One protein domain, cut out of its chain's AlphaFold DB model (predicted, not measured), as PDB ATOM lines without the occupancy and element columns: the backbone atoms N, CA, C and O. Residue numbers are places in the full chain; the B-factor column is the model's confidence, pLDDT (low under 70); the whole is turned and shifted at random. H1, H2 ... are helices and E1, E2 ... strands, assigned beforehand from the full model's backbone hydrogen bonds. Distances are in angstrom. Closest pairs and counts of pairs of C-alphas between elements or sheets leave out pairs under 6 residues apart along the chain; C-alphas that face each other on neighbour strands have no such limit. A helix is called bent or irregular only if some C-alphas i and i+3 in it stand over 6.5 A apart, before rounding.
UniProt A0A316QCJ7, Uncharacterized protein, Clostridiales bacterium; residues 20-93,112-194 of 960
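This is residues 20 to 93 and 112 to 194 of the 960 residues of an uncharacterized protein of Clostridiales bacterium (UniProt A0A316QCJ7). One strongly twisted sheet of nine strands makes the body: the long, bent strands E4, E7 and E8 form a slab, and E1, E2 and E6 fold back over one end of it. H1 packs on E4, E7 and E8, H2 sits by E6, and H3 by E1, while the E7 and E8 hairpin reaches out to the opposite end. The printed part has 157 residues with three named helices and nine named strands, which follow each other along the chain as E1, E2, H1, E3, E4, E5, H2, E6, E7, E8, E9 and H3; the sheet is branched, E4 and E7 having three or more neighbours each, its neighbour pairs are antiparallel but for the parallel pair E1 and E8, and the class is mixed, helices and strands. It is compact, with a radius of gyration of the C-alphas of 17.1 A, yet elongated, spanning 58 by 35 by 33 A.

E7, residues 143 to 159, has E4, residues 64 to 75, on one side, and E8, residues 166 to 180, and E9, residues 184 to 187, on the other side. These pairs are antiparallel: N 71 and O 149 are 2.7 A apart, N 154 and O 173 2.8 A, and N 146 and O 184 2.8 A, each within hydrogen-bond range. E3, residues 59 to 61, and E5, residues 83 to 88, lie on one side of E4, with N 59 and O 66 at 2.8 A and N 72 and O 85 at 2.8 A; E3 E4 E5 is a meander, each strand the antiparallel neighbour of the one before. E1, residues 20 to 29, is parallel to E8, with N 21 and O 179 at 2.9 A. E2, residues 39 to 45, is antiparallel to E1, N 24 and O 43 at 3.1 A, and to E6, residues 129 to 135, N 42 and O 132 at 2.8 A. The closest C-alphas of E5 and E6 are those of Val 85 and Ile 134, 7.1 A. H1, residues 48 to 56, is on the sheet, with the C-alphas of Leu 54 and Tyr 68 of E4 closest at 5.2 A. H1 and H2, residues 122 to 127, only just touch, with 3 pairs of C-alphas within 8 A, the closest Lys 55 and Leu 125 at 6.6 A. H3, residues 188 to 194, has a height over the sheet of 6.6 A. Every O i to N i+4 pair in H1, H2 and H3 is within hydrogen-bond range.

E7 is 43.7 A long, E8 35.3 A, E4 31.2 A and E1 26.4 A. E1 begins with C-alpha 20 at (111.968, 113.314, 123.535), and H3 ends with C-alpha 194 at (127.099, 123.363, 102.333).

The C-alphas farthest apart, of Asp 162 and Thr 194, are 59.6 A apart. Residues 94 to 111 are not printed; C-alphas 93 and 112 are 7.9 A apart across the cut. Mean pLDDT of the printed part is 82.1, with residues 157 to 169 among those under 70.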
ATOM      1  N   THR A  20     111.449 112.544 124.682       84.50
ATOM      2  CA  THR A  20     111.968 113.314 123.535       84.50
ATOM      3  C   THR A  20     113.246 112.687 122.979       84.50
ATOM      4  O   THR A  20     114.177 112.405 123.735       84.50
ATOM      5  N   ILE A  21     113.320 112.516 121.657       88.81
ATOM      6  CA  ILE A  21     114.517 112.055 120.935       88.81
ATOM      7  C   ILE A  21     115.367 113.269 120.532       88.81
ATOM      8  O   ILE A  21     114.864 114.225 119.942       88.81
ATOM      9  N   GLY A  22     116.667 113.237 120.822       88.56
ATOM     10  CA  GLY A  22     117.632 114.162 120.224       88.56
ATOM     11  C   GLY A  22     117.920 113.743 118.785       88.56
ATOM     12  O   GLY A  22     118.299 112.598 118.563       88.56
ATOM     13  N   PHE A  23     117.715 114.640 117.821       91.62
ATOM     14  CA  PHE A  23     117.853 114.339 116.396       91.62
ATOM     15  C   PHE A  23     118.458 115.538 115.658       91.62
ATOM     16  O   PHE A  23     117.872 116.622 115.669       91.62
ATOM     17  N   SER A  24     119.618 115.356 115.030       89.56
ATOM     18  CA  SER A  24     120.281 116.385 114.220       89.56
ATOM     19  C   SER A  24     120.968 115.776 113.005       89.56
ATOM     20  O   SER A  24     121.386 114.622 113.034       89.56
ATOM     21  N   PHE A  25     121.096 116.557 111.934       90.06
ATOM     22  CA  PHE A  25     121.902 116.172 110.778       90.06
ATOM     23  C   PHE A  25     123.376 116.008 111.171       90.06
ATOM     24  O   PHE A  25     123.879 116.795 111.973       90.06
ATOM     25  N   GLU A  26     124.031 114.994 110.606       88.00
ATOM     26  CA  GLU A  26     125.457 114.731 110.798       88.00
ATOM     27  C   GLU A  26     126.240 114.992 109.505       88.00
ATOM     28  O   GLU A  26     127.079 115.883 109.468       88.00
ATOM     29  N   LYS A  27     125.976 114.222 108.440       88.00
ATOM     30  CA  LYS A  27     126.693 114.325 107.158       88.00
ATOM     31  C   LYS A  27     125.967 113.612 106.018       88.00
ATOM     32  O   LYS A  27     125.128 112.742 106.258       88.00
ATOM     33  N   ILE A  28     126.350 113.925 104.781       89.69
ATOM     34  CA  ILE A  28     126.135 113.038 103.633       89.69
ATOM     35  C   ILE A  28     127.395 112.189 103.465       89.69
ATOM     36  O   ILE A  28     128.509 112.710 103.488       89.69
ATOM     37  N   SER A  29     127.220 110.880 103.308       86.12
ATOM     38  CA  SER A  29     128.324 109.958 103.049       86.12
ATOM     39  C   SER A  29     128.158 109.354 101.656       86.12
ATOM     40  O   SER A  29     127.157 108.671 101.414       86.12
ATOM     41  N   PRO A  30     129.108 109.572 100.729       82.12
ATOM     42  CA  PRO A  30     129.172 108.741  99.539       82.12
ATOM     43  C   PRO A  30     129.505 107.311  99.969       82.12
ATOM     44  O   PRO A  30     130.288 107.125 100.900       82.12
ATOM     45  N   GLY A  31     128.883 106.312  99.340       74.50
ATOM     46  CA  GLY A  31     129.129 104.908  99.671       74.50
ATOM     47  C   GLY A  31     130.622 104.574  99.658       74.50
ATOM     48  O   GLY A  31     131.359 105.069  98.799       74.50
ATOM     49  N   ALA A  32     131.092 103.761 100.611       66.25
ATOM     50  CA  ALA A  32     132.522 103.468 100.738       66.25
ATOM     51  C   ALA A  32     133.047 102.557  99.610       66.25
ATOM     52  O   ALA A  32     134.259 102.404  99.442       66.25
ATOM     53  N   SER A  33     132.146 101.954  98.831       64.25
ATOM     54  CA  SER A  33     132.445 101.146  97.650       64.25
ATOM     55  C   SER A  33     131.296 101.217  96.641       64.25
ATOM     56  O   SER A  33     130.217 101.704  96.959       64.25
ATOM     57  N   GLU A  34     131.500 100.670  95.440       59.72
ATOM     58  CA  GLU A  34     130.447 100.519  94.420       59.72
ATOM     59  C   GLU A  34     129.259  99.639  94.861       59.72
ATOM     60  O   GLU A  34     128.241  99.597  94.177       59.72
ATOM     61  N   TYR A  35     129.392  98.947  95.997       59.62
ATOM     62  CA  TYR A  35     128.375  98.078  96.585       59.62
ATOM     63  C   TYR A  35     127.662  98.697  97.796       59.62
ATOM     64  O   TYR A  35     126.772  98.059  98.354       59.62
ATOM     65  N   GLU A  36     128.050  99.903  98.227       71.94
ATOM     66  CA  GLU A  36     127.362 100.634  99.292       71.94
ATOM     67  C   GLU A  36     126.609 101.829  98.709       71.94
ATOM     68  O   GLU A  36     127.197 102.681  98.042       71.94
ATOM     69  N   ASP A  37     125.310 101.912  98.989       80.31
ATOM     70  CA  ASP A  37     124.500 103.051  98.571       80.31
ATOM     71  C   ASP A  37     124.882 104.320  99.356       80.31
ATOM     72  O   ASP A  37     125.234 104.254 100.541       80.31
ATOM     73  N   PRO A  38     124.810 105.507  98.727       87.31
ATOM     74  CA  PRO A  38     125.053 106.761  99.417       87.31
ATOM     75  C   PRO A  38     123.973 107.010 100.473       87.31
ATOM     76  O   PRO A  38     122.788 106.727 100.270       87.31
ATOM     77  N   THR A  39     124.379 107.584 101.604       91.06
ATOM     78  CA  THR A  39     123.487 107.779 102.750       91.06
ATOM     79  C   THR A  39     123.497 109.203 103.278       91.06
ATOM     80  O   THR A  39     124.486 109.935 103.178       91.06
ATOM     81  N   ILE A  40     122.375 109.585 103.880       91.69
ATOM     82  CA  ILE A  40     122.270 110.748 104.753       91.69
ATOM     83  C   ILE A  40     122.231 110.268 106.204       91.69
ATOM     84  O   ILE A  40     121.442 109.396 106.572       91.69
ATOM     85  N   SER A  41     123.110 110.834 107.023       91.75
ATOM     86  CA  SER A  41     123.331 110.420 108.402       91.75
ATOM     87  C   SER A  41     122.803 111.454 109.390       91.75
ATOM     88  O   SER A  41     122.985 112.662 109.216       91.75
ATOM     89  N   PHE A  42     122.209 110.964 110.472       92.12
ATOM     90  CA  PHE A  42     121.679 111.761 111.568       92.12
ATOM     91  C   PHE A  42     122.259 111.285 112.893       92.12
ATOM     92  O   PHE A  42     122.308 110.086 113.170       92.12
ATOM     93  N   SER A  43     122.654 112.224 113.741       93.00
ATOM     94  CA  SER A  43     122.960 111.952 115.140       93.00
ATOM     95  C   SER A  43     121.650 111.793 115.904       93.00
ATOM     96  O   SER A  43     120.816 112.704 115.947       93.00
ATOM     97  N   VAL A  44     121.451 110.606 116.477       92.69
ATOM     98  CA  VAL A  44     120.222 110.212 117.165       92.69
ATOM     99  C   VAL A  44     120.532 109.856 118.609       92.69
ATOM    100  O   VAL A  44     121.450 109.087 118.899       92.69
ATOM    101  N   ARG A  45     119.736 110.396 119.531       92.44
ATOM    102  CA  ARG A  45     119.816 110.116 120.964       92.44
ATOM    103  C   ARG A  45     118.436 109.814 121.529       92.44
ATOM    104  O   ARG A  45     117.588 110.698 121.612       92.44
ATOM    105  N   VAL A  46     118.234 108.581 121.970       91.44
ATOM    106  CA  VAL A  46     117.012 108.133 122.643       91.44
ATOM    107  C   VAL A  46     117.229 108.093 124.151       91.44
ATOM    108  O   VAL A  46     118.324 107.803 124.636       91.44
ATOM    109  N   GLY A  47     116.190 108.407 124.913       88.12
ATOM    110  CA  GLY A  47     116.264 108.305 126.361       88.12
ATOM    111  C   GLY A  47     116.094 106.867 126.868       88.12
ATOM    112  O   GLY A  47     115.847 105.926 126.110       88.12
ATOM    113  N   SER A  48     116.308 106.670 128.171       86.06
ATOM    114  CA  SER A  48     116.482 105.334 128.763       86.06
ATOM    115  C   SER A  48     115.254 104.425 128.635       86.06
ATOM    116  O   SER A  48     115.408 103.206 128.540       86.06
ATOM    117  N   THR A  49     114.043 104.994 128.605       87.00
ATOM    118  CA  THR A  49     112.805 104.209 128.486       87.00
ATOM    119  C   THR A  49     112.644 103.702 127.060       87.00
ATOM    120  O   THR A  49     112.452 102.504 126.854       87.00
ATOM    121  N   ALA A  50     112.781 104.594 126.077       88.88
ATOM    122  CA  ALA A  50     112.761 104.234 124.663       88.88
ATOM    123  C   ALA A  50     113.881 103.238 124.308       88.88
ATOM    124  O   ALA A  50     113.615 102.240 123.643       88.88
ATOM    125  N   LEU A  51     115.101 103.433 124.823       89.75
ATOM    126  CA  LEU A  51     116.226 102.515 124.605       89.75
ATOM    127  C   LEU A  51     115.950 101.104 125.136       89.75
ATOM    128  O   LEU A  51     116.218 100.120 124.449       89.75
ATOM    129  N   ASN A  52     115.426 100.985 126.359       87.75
ATOM    130  CA  ASN A  52     115.107  99.681 126.944       87.75
ATOM    131  C   ASN A  52     113.994  98.958 126.177       87.75
ATOM    132  O   ASN A  52     113.977  97.730 126.165       87.75
ATOM    133  N   ASN A  53     113.086  99.698 125.545       87.12
ATOM    134  CA  ASN A  53     112.068  99.137 124.664       87.12
ATOM    135  C   ASN A  53     112.669  98.671 123.329       87.12
ATOM    136  O   ASN A  53     112.443  97.532 122.944       87.12
ATOM    137  N   LEU A  54     113.520  99.474 122.681       87.62
ATOM    138  CA  LEU A  54     114.236  99.059 121.462       87.62
ATOM    139  C   LEU A  54     115.110  97.810 121.687       87.62
ATOM    140  O   LEU A  54     115.208  96.960 120.812       87.62
ATOM    141  N   LYS A  55     115.703  97.654 122.882       85.81
ATOM    142  CA  LYS A  55     116.442  96.437 123.277       85.81
ATOM    143  C   LYS A  55     115.567  95.194 123.422       85.81
ATOM    144  O   LYS A  55     116.091  94.091 123.313       85.81
ATOM    145  N   GLN A  56     114.285  95.362 123.752       82.31
ATOM    146  CA  GLN A  56     113.355  94.235 123.854       82.31
ATOM    147  C   GLN A  56     113.005  93.676 122.472       82.31
ATOM    148  O   GLN A  56     112.686  92.493 122.388       82.31
ATOM    149  N   GLY A  57     113.081  94.502 121.418       78.31
ATOM    150  CA  GLY A  57     112.686  94.121 120.063       78.31
ATOM    151  C   GLY A  57     111.244  93.622 120.021       78.31
ATOM    152  O   GLY A  57     110.355  94.202 120.655       78.31
ATOM    153  N   ARG A  58     111.024  92.494 119.346       78.12
ATOM    154  CA  ARG A  58     109.737  91.803 119.333       78.12
ATOM    155  C   ARG A  58     109.561  90.898 120.547       78.12
ATOM    156  O   ARG A  58     110.411  90.073 120.877       78.12
ATOM    157  N   THR A  59     108.379  90.973 121.144       76.12
ATOM    158  CA  THR A  59     107.897  90.091 122.212       76.12
ATOM    159  C   THR A  59     106.541  89.490 121.835       76.12
ATOM    160  O   THR A  59     105.794  90.070 121.044       76.12
ATOM    161  N   ALA A  60     106.211  88.317 122.384       69.25
ATOM    162  CA  ALA A  60     104.966  87.608 122.085       69.25
ATOM    163  C   ALA A  60     104.224  87.178 123.355       69.25
ATOM    164  O   ALA A  60     104.824  86.793 124.358       69.25
ATOM    165  N   SER A  61     102.896  87.199 123.287       69.38
ATOM    166  CA  SER A  61     101.988  86.640 124.283       69.38
ATOM    167  C   SER A  61     100.872  85.881 123.562       69.38
ATOM    168  O   SER A  61      99.926  86.468 123.032       69.38
ATOM    169  N   SER A  62     100.992  84.551 123.514       69.06
ATOM    170  CA  SER A  62     100.116  83.680 122.721       69.06
ATOM    171  C   SER A  62     100.078  84.100 121.239       69.06
ATOM    172  O   SER A  62     101.086  83.974 120.555       69.06
ATOM    173  N   ARG A  63      98.939  84.589 120.727       69.31
ATOM    174  CA  ARG A  63      98.780  85.055 119.335       69.31
ATOM    175  C   ARG A  63      98.976  86.565 119.151       69.31
ATOM    176  O   ARG A  63      98.843  87.040 118.025       69.31
ATOM    177  N   SER A  64      99.262  87.309 120.224       72.75
ATOM    178  CA  SER A  64      99.498  88.756 120.192       72.75
ATOM    179  C   SER A  64     100.991  89.065 120.294       72.75
ATOM    180  O   SER A  64     101.693  88.496 121.128       72.75
ATOM    181  N   TYR A  65     101.465  89.979 119.458       77.44
ATOM    182  CA  TYR A  65     102.857  90.389 119.341       77.44
ATOM    183  C   TYR A  65     102.987  91.871 119.664       77.44
ATOM    184  O   TYR A  65     102.078  92.651 119.387       77.44
ATOM    185  N   THR A  66     104.109  92.257 120.264       82.19
ATOM    186  CA  THR A  66     104.504  93.652 120.481       82.19
ATOM    187  C   THR A  66     105.911  93.858 119.944       82.19
ATOM    188  O   THR A  66     106.816  93.142 120.361       82.19
ATOM    189  N   ASP A  67     106.090  94.836 119.066       85.12
ATOM    190  CA  ASP A  67     107.355  95.177 118.420       85.12
ATOM    191  C   ASP A  67     107.760  96.628 118.734       85.12
ATOM    192  O   ASP A  67     106.890  97.494 118.888       85.12
ATOM    193  N   TYR A  68     109.061  96.895 118.854       87.50
ATOM    194  CA  TYR A  68     109.612  98.219 119.153       87.50
ATOM    195  C   TYR A  68     110.631  98.630 118.093       87.50
ATOM    196  O   TYR A  68     111.722  98.066 118.004       87.50
ATOM    197  N   LEU A  69     110.294  99.673 117.337       89.19
ATOM    198  CA  LEU A  69     111.054 100.136 116.175       89.19
ATOM    199  C   LEU A  69     111.455 101.600 116.349       89.19
ATOM    200  O   LEU A  69     110.736 102.370 116.993       89.19
ATOM    201  N   LEU A  70     112.577 101.999 115.747       91.69
ATOM    202  CA  LEU A  70     112.886 103.410 115.518       91.69
ATOM    203  C   LEU A  70     112.575 103.755 114.062       91.69
ATOM    204  O   LEU A  70     113.167 103.204 113.146       91.69
ATOM    205  N   GLU A  71     111.651 104.680 113.868       90.94
ATOM    206  CA  GLU A  71     111.274 105.249 112.583       90.94
ATOM    207  C   GLU A  71     112.077 106.517 112.322       90.94
ATOM    208  O   GLU A  71     112.038 107.446 113.133       90.94
ATOM    209  N   ILE A  72     112.745 106.602 111.176       91.56
ATOM    210  CA  ILE A  72     113.164 107.879 110.598       91.56
ATOM    211  C   ILE A  72     112.205 108.189 109.455       91.56
ATOM    212  O   ILE A  72     112.159 107.475 108.459       91.56
ATOM    213  N   THR A  73     111.420 109.251 109.602       89.75
ATOM    214  CA  THR A  73     110.479 109.702 108.575       89.75
ATOM    215  C   THR A  73     111.056 110.895 107.838       89.75
ATOM    216  O   THR A  73     111.533 111.833 108.481       89.75
ATOM    217  N   TYR A  74     110.926 110.921 106.514       91.00
ATOM    218  CA  TYR A  74     111.134 112.127 105.720       91.00
ATOM    219  C   TYR A  74     109.915 112.426 104.848       91.00
ATOM    220  O   TYR A  74     109.371 111.561 104.168       91.00
ATOM    221  N   SER A  75     109.443 113.671 104.896       89.50
ATOM    222  CA  SER A  75     108.247 114.117 104.171       89.50
ATOM    223  C   SER A  75     108.485 115.471 103.523       89.50
ATOM    224  O   SER A  75     109.269 116.265 104.027       89.50
ATOM    225  N   THR A  76     107.759 115.782 102.453       89.06
ATOM    226  CA  THR A  76     107.736 117.123 101.843       89.06
ATOM    227  C   THR A  76     106.897 118.126 102.643       89.06
ATOM    228  O   THR A  76     106.843 119.310 102.312       89.06
ATOM    229  N   SER A  77     106.245 117.684 103.726       85.12
ATOM    230  CA  SER A  77     105.481 118.551 104.623       85.12
ATOM    231  C   SER A  77     105.763 118.245 106.092       85.12
ATOM    232  O   SER A  77     105.966 117.099 106.483       85.12
ATOM    233  N   ALA A  78     105.705 119.272 106.941       78.56
ATOM    234  CA  ALA A  78     105.935 119.113 108.375       78.56
ATOM    235  C   ALA A  78     104.909 118.186 109.065       78.56
ATOM    236  O   ALA A  78     105.221 117.607 110.095       78.56
ATOM    237  N   ALA A  79     103.683 118.053 108.556       72.31
ATOM    238  CA  ALA A  79     102.631 117.245 109.188       72.31
ATOM    239  C   ALA A  79     102.258 115.975 108.399       72.31
ATOM    240  O   ALA A  79     101.347 115.260 108.808       72.31
ATOM    241  N   GLY A  80     102.913 115.711 107.266       64.50
ATOM    242  CA  GLY A  80     102.546 114.617 106.368       64.50
ATOM    243  C   GLY A  80     103.050 113.248 106.820       64.50
ATOM    244  O   GLY A  80     104.063 113.134 107.509       64.50
ATOM    245  N   SER A  81     102.361 112.198 106.369       68.38
ATOM    246  CA  SER A  81     102.891 110.833 106.336       68.38
ATOM    247  C   SER A  81     103.941 110.759 105.224       68.38
ATOM    248  O   SER A  81     103.596 110.756 104.043       68.38
ATOM    249  N   GLY A  82     105.215 110.844 105.601       77.75
ATOM    250  CA  GLY A  82     106.349 110.711 104.687       77.75
ATOM    251  C   GLY A  82     106.739 109.260 104.430       77.75
ATOM    252  O   GLY A  82     106.092 108.345 104.936       77.75
ATOM    253  N   GLU A  83     107.826 109.068 103.687       86.31
ATOM    254  CA  GLU A  83     108.492 107.767 103.644       86.31
ATOM    255  C   GLU A  83     109.116 107.486 105.011       86.31
ATOM    256  O   GLU A  83     109.621 108.395 105.681       86.31
ATOM    257  N   VAL A  84     109.008 106.234 105.452       87.12
ATOM    258  CA  VAL A  84     109.427 105.794 106.780       87.12
ATOM    259  C   VAL A  84     110.495 104.733 106.616       87.12
ATOM    260  O   VAL A  84     110.299 103.774 105.880       87.12
ATOM    261  N   VAL A  85     111.599 104.925 107.327       89.00
ATOM    262  CA  VAL A  85     112.699 103.976 107.421       89.00
ATOM    263  C   VAL A  85     112.714 103.384 108.820       89.00
ATOM    264  O   VAL A  85     112.767 104.120 109.809       89.00
ATOM    265  N   TYR A  86     112.693 102.062 108.902       88.69
ATOM    266  CA  TYR A  86     112.610 101.312 110.144       88.69
ATOM    267  C   TYR A  86     113.969 100.756 110.563       88.69
ATOM    268  O   TYR A  86     114.601  99.977 109.853       88.69
ATOM    269  N   TYR A  87     114.378 101.104 111.777       90.44
ATOM    270  CA  TYR A  87     115.486 100.487 112.487       90.44
ATOM    271  C   TYR A  87     114.967  99.522 113.557       90.44
ATOM    272  O   TYR A  87     114.132  99.896 114.389       90.44
ATOM    273  N   HIS A  88     115.507  98.305 113.574       87.12
ATOM    274  CA  HIS A  88     115.160  97.270 114.550       87.12
ATOM    275  C   HIS A  88     116.409  96.619 115.162       87.12
ATOM    276  O   HIS A  88     117.528  96.765 114.670       87.12
ATOM    277  N   ILE A  89     116.253  95.914 116.280       83.56
ATOM    278  CA  ILE A  89     117.332  95.078 116.817       83.56
ATOM    279  C   ILE A  89     117.476  93.808 115.967       83.56
ATOM    280  O   ILE A  89     116.494  93.253 115.485       83.56
ATOM    281  N   GLU A  90     118.695  93.317 115.776       75.69
ATOM    282  CA  GLU A  90     118.871  92.003 115.159       75.69
ATOM    283  C   GLU A  90     118.317  90.921 116.100       75.69
ATOM    284  O   GLU A  90     118.743  90.801 117.252       75.69
ATOM    285  N   GLN A  91     117.326  90.160 115.635       70.38
ATOM    286  CA  GLN A  91     116.609  89.183 116.450       70.38
ATOM    287  C   GLN A  91     116.301  87.928 115.628       70.38
ATOM    288  O   GLN A  91     116.003  88.015 114.442       70.38
ATOM    289  N   SER A  92     116.382  86.763 116.277       63.53
ATOM    290  CA  SER A  92     116.075  85.460 115.674       63.53
ATOM    291  C   SER A  92     114.621  85.385 115.190       63.53
ATOM    292  O   SER A  92     113.714  85.803 115.914       63.53
ATOM    293  N   ASP A  93     114.399  84.754 114.028       58.94
ATOM    294  CA  ASP A  93     113.066  84.444 113.469       58.94
ATOM    295  C   ASP A  93     112.218  83.542 114.388       58.94
ATOM    296  O   ASP A  93     111.002  83.418 114.238       58.94
ATOM    297  N   SER A 112     108.514  88.705 110.910       54.16
ATOM    298  CA  SER A 112     107.968  90.030 111.183       54.16
ATOM    299  C   SER A 112     107.045  90.436 110.046       54.16
ATOM    300  O   SER A 112     107.476  90.356 108.895       54.16
ATOM    301  N   PRO A 113     105.836  90.944 110.316       57.53
ATOM    302  CA  PRO A 113     105.112  91.677 109.294       57.53
ATOM    303  C   PRO A 113     105.737  93.049 109.000       57.53
ATOM    304  O   PRO A 113     105.507  93.598 107.928       57.53
ATOM    305  N   TYR A 114     106.540  93.591 109.923       60.38
ATOM    306  CA  TYR A 114     107.315  94.814 109.712       60.38
ATOM    307  C   TYR A 114     108.675  94.447 109.141       60.38
ATOM    308  O   TYR A 114     109.551  93.972 109.872       60.38
ATOM    309  N   SER A 115     108.850  94.655 107.840       63.50
ATOM    310  CA  SER A 115     110.182  94.740 107.257       63.50
ATOM    311  C   SER A 115     110.906  95.918 107.906       63.50
ATOM    312  O   SER A 115     110.434  97.050 107.820       63.50
ATOM    313  N   TYR A 116     112.012  95.648 108.596       71.12
ATOM    314  CA  TYR A 116     112.934  96.692 109.025       71.12
ATOM    315  C   TYR A 116     114.016  96.856 107.962       71.12
ATOM    316  O   TYR A 116     114.494  95.869 107.402       71.12
ATOM    317  N   ASP A 117     114.387  98.099 107.685       81.50
ATOM    318  CA  ASP A 117     115.355  98.439 106.641       81.50
ATOM    319  C   ASP A 117     116.792  98.305 107.156       81.50
ATOM    320  O   ASP A 117     117.696  97.922 106.416       81.50
ATOM    321  N   TYR A 118     117.001  98.585 108.446       84.75
ATOM    322  CA  TYR A 118     118.322  98.595 109.069       84.75
ATOM    323  C   TYR A 118     118.308  97.979 110.472       84.75
ATOM    324  O   TYR A 118     117.300  98.012 111.185       84.75
ATOM    325  N   THR A 119     119.453  97.445 110.904       86.56
ATOM    326  CA  THR A 119     119.650  96.961 112.277       86.56
ATOM    327  C   THR A 119     120.471  97.939 113.115       86.56
ATOM    328  O   THR A 119     121.362  98.631 112.620       86.56
ATOM    329  N   PHE A 120     120.186  98.019 114.418       87.31
ATOM    330  CA  PHE A 120     120.989  98.843 115.321       87.31
ATOM    331  C   PHE A 120     122.378  98.240 115.558       87.31
ATOM    332  O   PHE A 120     122.512  97.084 115.957       87.31
ATOM    333  N   GLY A 121     123.417  99.072 115.461       83.62
ATOM    334  CA  GLY A 121     124.747  98.706 115.943       83.62
ATOM    335  C   GLY A 121     124.786  98.522 117.469       83.62
ATOM    336  O   GLY A 121     124.100  99.221 118.223       83.62
ATOM    337  N   SER A 122     125.660  97.635 117.952       82.25
ATOM    338  CA  SER A 122     125.837  97.345 119.388       82.25
ATOM    339  C   SER A 122     126.193  98.589 120.226       82.25
ATOM    340  O   SER A 122     125.778  98.712 121.382       82.25
ATOM    341  N   GLY A 123     126.900  99.557 119.634       85.81
ATOM    342  CA  GLY A 123     127.207 100.852 120.251       85.81
ATOM    343  C   GLY A 123     125.964 101.710 120.521       85.81
ATOM    344  O   GLY A 123     125.829 102.263 121.616       85.81
ATOM    345  N   PHE A 124     125.015 101.752 119.579       90.50
ATOM    346  CA  PHE A 124     123.751 102.471 119.759       90.50
ATOM    347  C   PHE A 124     122.902 101.800 120.841       90.50
ATOM    348  O   PHE A 124     122.430 102.466 121.759       90.50
ATOM    349  N   LEU A 125     122.777 100.469 120.803       87.81
ATOM    350  CA  LEU A 125     122.019  99.733 121.817       87.81
ATOM    351  C   LEU A 125     122.639  99.870 123.213       87.81
ATOM    352  O   LEU A 125     121.912  99.938 124.196       87.81
ATOM    353  N   SER A 126     123.961  99.957 123.357       87.25
ATOM    354  CA  SER A 126     124.569 100.112 124.689       87.25
ATOM    355  C   SER A 126     124.337 101.498 125.307       87.25
ATOM    356  O   SER A 126     124.052 101.578 126.503       87.25
ATOM    357  N   SER A 127     124.398 102.568 124.508       89.88
ATOM    358  CA  SER A 127     124.416 103.959 124.993       89.88
ATOM    359  C   SER A 127     123.116 104.747 124.772       89.88
ATOM    360  O   SER A 127     122.881 105.738 125.462       89.88
ATOM    361  N   GLY A 128     122.275 104.330 123.824       87.56
ATOM    362  CA  GLY A 128     121.129 105.103 123.338       87.56
ATOM    363  C   GLY A 128     121.505 106.300 122.471       87.56
ATOM    364  O   GLY A 128     120.642 107.128 122.192       87.56
ATOM    365  N   GLN A 129     122.769 106.418 122.059       91.81
ATOM    366  CA  GLN A 129     123.258 107.487 121.201       91.81
ATOM    367  C   GLN A 129     124.108 106.915 120.062       91.81
ATOM    368  O   GLN A 129     124.932 106.027 120.271       91.81
ATOM    369  N   GLY A 130     123.936 107.440 118.854       91.75
ATOM    370  CA  GLY A 130     124.760 107.060 117.709       91.75
ATOM    371  C   GLY A 130     124.339 107.761 116.426       91.75
ATOM    372  O   GLY A 130     123.360 108.503 116.407       91.75
ATOM    373  N   VAL A 131     125.096 107.516 115.361       91.81
ATOM    374  CA  VAL A 131     124.782 108.007 114.018       91.81
ATOM    375  C   VAL A 131     123.993 106.929 113.285       91.81
ATOM    376  O   VAL A 131     124.466 105.799 113.168       91.81
ATOM    377  N   LEU A 132     122.794 107.278 112.828       91.81
ATOM    378  CA  LEU A 132     121.931 106.416 112.025       91.81
ATOM    379  C   LEU A 132     121.848 106.983 110.610       91.81
ATOM    380  O   LEU A 132     121.717 108.193 110.431       91.81
ATOM    381  N   SER A 133     121.924 106.109 109.614       90.88
ATOM    382  CA  SER A 133     122.012 106.480 108.202       90.88
ATOM    383  C   SER A 133     120.829 105.936 107.417       90.88
ATOM    384  O   SER A 133     120.446 104.784 107.574       90.88
ATOM    385  N   ILE A 134     120.251 106.742 106.545       91.00
ATOM    386  CA  ILE A 134     119.211 106.278 105.625       91.00
ATOM    387  C   ILE A 134     119.677 106.493 104.190       91.00
ATOM    388  O   ILE A 134     120.543 107.337 103.939       91.00
ATOM    389  N   ALA A 135     119.102 105.741 103.254       89.25
ATOM    390  CA  ALA A 135     119.291 105.998 101.834       89.25
ATOM    391  C   ALA A 135     118.907 107.448 101.484       89.25
ATOM    392  O   ALA A 135     117.997 108.037 102.074       89.25
ATOM    393  N   ILE A 136     119.629 108.040 100.536       89.69
ATOM    394  CA  ILE A 136     119.348 109.399 100.071       89.69
ATOM    395  C   ILE A 136     118.033 109.413  99.267       89.69
ATOM    396  O   ILE A 136     117.886 108.604  98.349       89.69
ATOM    397  N   PRO A 137     117.095 110.341  99.553       87.75
ATOM    398  CA  PRO A 137     115.900 110.528  98.734       87.75
ATOM    399  C   PRO A 137     116.238 110.805  97.265       87.75
ATOM    400  O   PRO A 137     117.183 111.532  96.961       87.75
ATOM    401  N   SER A 138     115.436 110.261  96.349       84.12
ATOM    402  CA  SER A 138     115.708 110.312  94.905       84.12
ATOM    403  C   SER A 138     115.677 111.722  94.300       84.12
ATOM    404  O   SER A 138     116.420 111.991  93.357       84.12
ATOM    405  N   ASP A 139     114.853 112.632  94.832       90.12
ATOM    406  CA  ASP A 139     114.836 114.038  94.419       90.12
ATOM    407  C   ASP A 139     115.711 114.890  95.341       90.12
ATOM    408  O   ASP A 139     115.357 115.204  96.474       90.12
ATOM    409  N   LEU A 140     116.856 115.319  94.821       91.94
ATOM    410  CA  LEU A 140     117.854 116.050  95.595       91.94
ATOM    411  C   LEU A 140     117.458 117.499  95.895       91.94
ATOM    412  O   LEU A 140     117.986 118.087  96.841       91.94
ATOM    413  N   ASN A 141     116.574 118.092  95.087       92.31
ATOM    414  CA  ASN A 141     116.218 119.509  95.186       92.31
ATOM    415  C   ASN A 141     115.021 119.744  96.104       92.31
ATOM    416  O   ASN A 141     114.880 120.835  96.660       92.31
ATOM    417  N   THR A 142     114.176 118.730  96.282       92.75
ATOM    418  CA  THR A 142     113.043 118.807  97.199       92.75
ATOM    419  C   THR A 142     113.530 118.974  98.641       92.75
ATOM    420  O   THR A 142     114.402 118.252  99.124       92.75
ATOM    421  N   GLU A 143     112.963 119.954  99.349       93.50
ATOM    422  CA  GLU A 143     113.179 120.097 100.786       93.50
ATOM    423  C   GLU A 143     112.371 119.041 101.545       93.50
ATOM    424  O   GLU A 143     111.141 118.985 101.441       93.50
ATOM    425  N   TYR A 144     113.053 118.255 102.372       92.62
ATOM    426  CA  TYR A 144     112.432 117.250 103.224       92.62
ATOM    427  C   TYR A 144     112.490 117.644 104.694       92.62
ATOM    428  O   TYR A 144     113.436 118.274 105.165       92.62
ATOM    429  N   TYR A 145     111.462 117.232 105.425       92.19
ATOM    430  CA  TYR A 145     111.327 117.324 106.870       92.19
ATOM    431  C   TYR A 145     111.677 115.959 107.475       92.19
ATOM    432  O   TYR A 145     110.851 115.049 107.433       92.19
ATOM    433  N   TYR A 146     112.876 115.823 108.044       92.06
ATOM    434  CA  TYR A 146     113.365 114.595 108.679       92.06
ATOM    435  C   TYR A 146     113.022 114.565 110.168       92.06
ATOM    436  O   TYR A 146     113.270 115.540 110.886       92.06
ATOM    437  N   ARG A 147     112.469 113.450 110.646       91.12
ATOM    438  CA  ARG A 147     112.062 113.229 112.044       91.12
ATOM    439  C   ARG A 147     112.424 111.827 112.494       91.12
ATOM    440  O   ARG A 147     112.432 110.919 111.673       91.12
ATOM    441  N   ALA A 148     112.618 111.648 113.796       91.38
ATOM    442  CA  ALA A 148     112.777 110.328 114.395       91.38
ATOM    443  C   ALA A 148     111.665 110.046 115.407       91.38
ATOM    444  O   ALA A 148     111.302 110.920 116.198       91.38
ATOM    445  N   LYS A 149     111.148 108.819 115.413       91.19
ATOM    446  CA  LYS A 149     110.184 108.317 116.398       91.19
ATOM    447  C   LYS A 149     110.599 106.936 116.869       91.19
ATOM    448  O   LYS A 149     111.125 106.153 116.100       91.19
ATOM    449  N   VAL A 150     110.332 106.614 118.125       91.06
ATOM    450  CA  VAL A 150     110.298 105.229 118.594       91.06
ATOM    451  C   VAL A 150     108.841 104.850 118.723       91.06
ATOM    452  O   VAL A 150     108.097 105.500 119.464       91.06
ATOM    453  N   ILE A 151     108.436 103.809 118.012       89.44
ATOM    454  CA  ILE A 151     107.068 103.311 118.033       89.44
ATOM    455  C   ILE A 151     107.005 101.937 118.686       89.44
ATOM    456  O   ILE A 151     107.949 101.150 118.647       89.44
ATOM    457  N   LYS A 152     105.862 101.672 119.303       89.56
ATOM    458  CA  LYS A 152     105.448 100.370 119.791       89.56
ATOM    459  C   LYS A 152     104.294  99.906 118.923       89.56
ATOM    460  O   LYS A 152     103.245 100.546 118.933       89.56
ATOM    461  N   VAL A 153     104.449  98.785 118.242       86.12
ATOM    462  CA  VAL A 153     103.366  98.184 117.469       86.12
ATOM    463  C   VAL A 153     102.862  96.947 118.186       86.12
ATOM    464  O   VAL A 153     103.648  96.082 118.542       86.12
ATOM    465  N   THR A 154     101.555  96.840 118.401       84.69
ATOM    466  CA  THR A 154     100.903  95.623 118.890       84.69
ATOM    467  C   THR A 154     100.002  95.059 117.801       84.69
ATOM    468  O   THR A 154      99.205  95.800 117.239       84.69
ATOM    469  N   TYR A 155     100.098  93.767 117.501       80.25
ATOM    470  CA  TYR A 155      99.271  93.118 116.477       80.25
ATOM    471  C   TYR A 155      98.967  91.663 116.844       80.25
ATOM    472  O   TYR A 155      99.566  91.094 117.755       80.25
ATOM    473  N   THR A 156      98.002  91.050 116.165       75.88
ATOM    474  CA  THR A 156      97.638  89.634 116.329       75.88
ATOM    475  C   THR A 156      97.807  88.919 114.995       75.88
ATOM    476  O   THR A 156      97.431  89.467 113.963       75.88
ATOM    477  N   VAL A 157      98.359  87.707 114.995       69.38
ATOM    478  CA  VAL A 157      98.501  86.906 113.763       69.38
ATOM    479  C   VAL A 157      97.343  85.917 113.663       69.38
ATOM    480  O   VAL A 157      97.103  85.135 114.591       69.38
ATOM    481  N   GLU A 158      96.624  85.941 112.541       66.38
ATOM    482  CA  GLU A 158      95.581  84.963 112.235       66.38
ATOM    483  C   GLU A 158      96.196  83.736 111.549       66.38
ATOM    484  O   GLU A 158      96.918  83.834 110.555       66.38
ATOM    485  N   PHE A 159      95.929  82.561 112.123       60.16
ATOM    486  CA  PHE A 159      96.363  81.276 111.583       60.16
ATOM    487  C   PHE A 159      95.160  80.561 110.981       60.16
ATOM    488  O   PHE A 159      94.249  80.165 111.720       60.16
ATOM    489  N   ASP A 160      95.184  80.382 109.663       55.53
ATOM    490  CA  ASP A 160      94.318  79.422 108.993       55.53
ATOM    491  C   ASP A 160      94.782  78.011 109.372       55.53
ATOM    492  O   ASP A 160      95.975  77.724 109.447       55.53
ATOM    493  N   ARG A 161      93.836  77.138 109.709       54.22
ATOM    494  CA  ARG A 161      94.136  75.786 110.187       54.22
ATOM    495  C   ARG A 161      94.245  74.776 109.043       54.22
ATOM    496  O   ARG A 161      94.825  73.715 109.262       54.22
ATOM    497  N   ASP A 162      93.730  75.116 107.860       54.56
ATOM    498  CA  ASP A 162      93.714  74.243 106.679       54.56
ATOM    499  C   ASP A 162      94.888  74.517 105.713       54.56
ATOM    500  O   ASP A 162      95.162  73.715 104.818       54.56
ATOM    501  N   TYR A 163      95.638  75.601 105.933       50.88
ATOM    502  CA  TYR A 163      96.889  75.925 105.244       50.88
ATOM    503  C   TYR A 163      97.996  76.052 106.296       50.88
ATOM    504  O   TYR A 163      97.846  76.793 107.259       50.88
ATOM    505  N   ALA A 164      99.107  75.325 106.161       49.81
ATOM    506  CA  ALA A 164     100.236  75.393 107.097       49.81
ATOM    507  C   ALA A 164     101.049  76.702 106.920       49.81
ATOM    508  O   ALA A 164     102.222  76.667 106.558       49.81
ATOM    509  N   GLY A 165     100.400  77.856 107.121       53.22
ATOM    510  CA  GLY A 165     100.970  79.204 107.044       53.22
ATOM    511  C   GLY A 165      99.978  80.283 107.510       53.22
ATOM    512  O   GLY A 165      98.764  80.095 107.432       53.22
ATOM    513  N   SER A 166     100.483  81.414 108.019       52.69
ATOM    514  CA  SER A 166      99.660  82.544 108.487       52.69
ATOM    515  C   SER A 166      98.891  83.208 107.339       52.69
ATOM    516  O   SER A 166      99.483  83.471 106.292       52.69
ATOM    517  N   SER A 167      97.615  83.545 107.547       51.97
ATOM    518  CA  SER A 167      96.741  84.122 106.509       51.97
ATOM    519  C   SER A 167      96.500  85.636 106.637       51.97
ATOM    520  O   SER A 167      95.899  86.221 105.739       51.97
ATOM    521  N   GLY A 168      97.005  86.300 107.689       63.56
ATOM    522  CA  GLY A 168      96.938  87.762 107.815       63.56
ATOM    523  C   GLY A 168      97.281  88.322 109.201       63.56
ATOM    524  O   GLY A 168      97.435  87.583 110.177       63.56
ATOM    525  N   ILE A 169      97.396  89.653 109.274       69.62
ATOM    526  CA  ILE A 169      97.568  90.430 110.514       69.62
ATOM    527  C   ILE A 169      96.218  91.053 110.878       69.62
ATOM    528  O   ILE A 169      95.548  91.625 110.019       69.62
ATOM    529  N   ALA A 170      95.837  90.987 112.152       70.94
ATOM    530  CA  ALA A 170      94.624  91.602 112.680       70.94
ATOM    531  C   ALA A 170      94.908  92.443 113.935       70.94
ATOM    532  O   ALA A 170      95.841  92.171 114.695       70.94
ATOM    533  N   ASN A 171      94.049  93.435 114.192       78.69
ATOM    534  CA  ASN A 171      94.089  94.309 115.377       78.69
ATOM    535  C   ASN A 171      95.428  95.038 115.593       78.69
ATOM    536  O   ASN A 171      95.887  95.172 116.726       78.69
ATOM    537  N   GLU A 172      96.051  95.489 114.508       82.31
ATOM    538  CA  GLU A 172      97.264  96.299 114.552       82.31
ATOM    539  C   GLU A 172      97.015  97.652 115.243       82.31
ATOM    540  O   GLU A 172      96.052  98.361 114.938       82.31
ATOM    541  N   GLN A 173      97.886  98.014 116.182       83.69
ATOM    542  CA  GLN A 173      97.897  99.300 116.871       83.69
ATOM    543  C   GLN A 173      99.332  99.795 117.027       83.69
ATOM    544  O   GLN A 173     100.147  99.116 117.649       83.69
ATOM    545  N   ALA A 174      99.623 100.995 116.527       83.62
ATOM    546  CA  ALA A 174     100.901 101.671 116.726       83.62
ATOM    547  C   ALA A 174     100.765 102.813 117.749       83.62
ATOM    548  O   ALA A 174      99.857 103.641 117.663       83.62
ATOM    549  N   GLU A 175     101.680 102.868 118.712       87.94
ATOM    550  CA  GLU A 175     101.782 103.907 119.740       87.94
ATOM    551  C   GLU A 175     103.175 104.551 119.684       87.94
ATOM    552  O   GLU A 175     104.191 103.858 119.725       87.94
ATOM    553  N   THR A 176     103.253 105.882 119.627       87.50
ATOM    554  CA  THR A 176     104.533 106.598 119.728       87.50
ATOM    555  C   THR A 176     105.022 106.607 121.177       87.50
ATOM    556  O   THR A 176     104.393 107.182 122.062       87.50
ATOM    557  N   VAL A 177     106.173 105.981 121.416       88.25
ATOM    558  CA  VAL A 177     106.841 105.896 122.724       88.25
ATOM    559  C   VAL A 177     107.729 107.116 122.964       88.25
ATOM    560  O   VAL A 177     107.807 107.624 124.086       88.25
ATOM    561  N   ALA A 178     108.407 107.566 121.910       88.69
ATOM    562  CA  ALA A 178     109.275 108.733 121.919       88.69
ATOM    563  C   ALA A 178     109.287 109.396 120.538       88.69
ATOM    564  O   ALA A 178     109.159 108.706 119.529       88.69
ATOM    565  N   GLU A 179     109.471 110.709 120.471       89.75
ATOM    566  CA  GLU A 179     109.594 111.436 119.199       89.75
ATOM    567  C   GLU A 179     110.582 112.597 119.295       89.75
ATOM    568  O   GLU A 179     110.837 113.133 120.377       89.75
ATOM    569  N   SER A 180     111.174 112.981 118.165       87.56
ATOM    570  CA  SER A 180     112.032 114.159 118.098       87.56
ATOM    571  C   SER A 180     111.233 115.429 118.399       87.56
ATOM    572  O   SER A 180     110.116 115.599 117.918       87.56
ATOM    573  N   SER A 181     111.814 116.361 119.164       79.06
ATOM    574  CA  SER A 181     111.159 117.635 119.532       79.06
ATOM    575  C   SER A 181     110.855 118.553 118.342       79.06
ATOM    576  O   SER A 181     110.142 119.544 118.488       79.06
ATOM    577  N   GLY A 182     111.399 118.237 117.167       84.19
ATOM    578  CA  GLY A 182     111.198 118.959 115.921       84.19
ATOM    579  C   GLY A 182     111.608 118.113 114.719       84.19
ATOM    580  O   GLY A 182     111.596 116.881 114.772       84.19
ATOM    581  N   TYR A 183     111.969 118.791 113.635       87.12
ATOM    582  CA  TYR A 183     112.439 118.192 112.391       87.12
ATOM    583  C   TYR A 183     113.684 118.912 111.884       87.12
ATOM    584  O   TYR A 183     113.846 120.111 112.109       87.12
ATOM    585  N   TYR A 184     114.524 118.198 111.143       90.06
ATOM    586  CA  TYR A 184     115.543 118.816 110.303       90.06
ATOM    587  C   TYR A 184     114.930 119.094 108.928       90.06
ATOM    588  O   TYR A 184     114.386 118.175 108.320       90.06
ATOM    589  N   LYS A 185     114.947 120.350 108.462       92.44
ATOM    590  CA  LYS A 185     114.393 120.740 107.156       92.44
ATOM    591  C   LYS A 185     115.510 121.200 106.233       92.44
ATOM    592  O   LYS A 185     116.111 122.236 106.503       92.44
ATOM    593  N   ASN A 186     115.756 120.461 105.157       93.06
ATOM    594  CA  ASN A 186     116.668 120.880 104.095       93.06
ATOM    595  C   ASN A 186     116.476 120.008 102.840       93.06
ATOM    596  O   ASN A 186     115.810 118.974 102.908       93.06
ATOM    597  N   SER A 187     117.061 120.404 101.711       93.62
ATOM    598  CA  SER A 187     117.202 119.541 100.530       93.62
ATOM    599  C   SER A 187     118.564 118.852 100.533       93.62
ATOM    600  O   SER A 187     119.537 119.394 101.063       93.62
ATOM    601  N   ILE A 188     118.669 117.672  99.921       92.38
ATOM    602  CA  ILE A 188     119.956 116.965  99.804       92.38
ATOM    603  C   ILE A 188     120.979 117.821  99.053       92.38
ATOM    604  O   ILE A 188     122.151 117.852  99.429       92.38
ATOM    605  N   TRP A 189     120.522 118.573  98.052       93.12
ATOM    606  CA  TRP A 189     121.340 119.515  97.303       93.12
ATOM    607  C   TRP A 189     122.015 120.555  98.193       93.12
ATOM    608  O   TRP A 189     123.239 120.674  98.194       93.12
ATOM    609  N   ASN A 190     121.226 121.287  98.980       92.88
ATOM    610  CA  ASN A 190     121.739 122.353  99.838       92.88
ATOM    611  C   ASN A 190     122.654 121.804 100.933       92.88
ATOM    612  O   ASN A 190     123.674 122.420 101.243       92.88
ATOM    613  N   ILE A 191     122.318 120.640 101.496       91.44
ATOM    614  CA  ILE A 191     123.168 119.948 102.470       91.44
ATOM    615  C   ILE A 191     124.532 119.633 101.850       91.44
ATOM    616  O   ILE A 191     125.561 120.017 102.404       91.44
ATOM    617  N   GLY A 192     124.547 118.958 100.697       91.38
ATOM    618  CA  GLY A 192     125.790 118.555 100.047       91.38
ATOM    619  C   GLY A 192     126.623 119.754  99.590       91.38
ATOM    620  O   GLY A 192     127.837 119.748  99.772       91.38
ATOM    621  N   MET A 193     125.988 120.818  99.081       92.19
ATOM    622  CA  MET A 193     126.676 122.068  98.736       92.19
ATOM    623  C   MET A 193     127.309 122.728  99.958       92.19
ATOM    624  O   MET A 193     128.488 123.066  99.915       92.19
ATOM    625  N   THR A 194     126.573 122.822 101.069       91.31
ATOM    626  CA  THR A 194     127.099 123.363 102.333       91.31
ATOM    627  C   THR A 194     128.320 122.571 102.800       91.31
ATOM    628  O   THR A 194     129.305 123.155 103.249       91.31
TER     629      THR A 194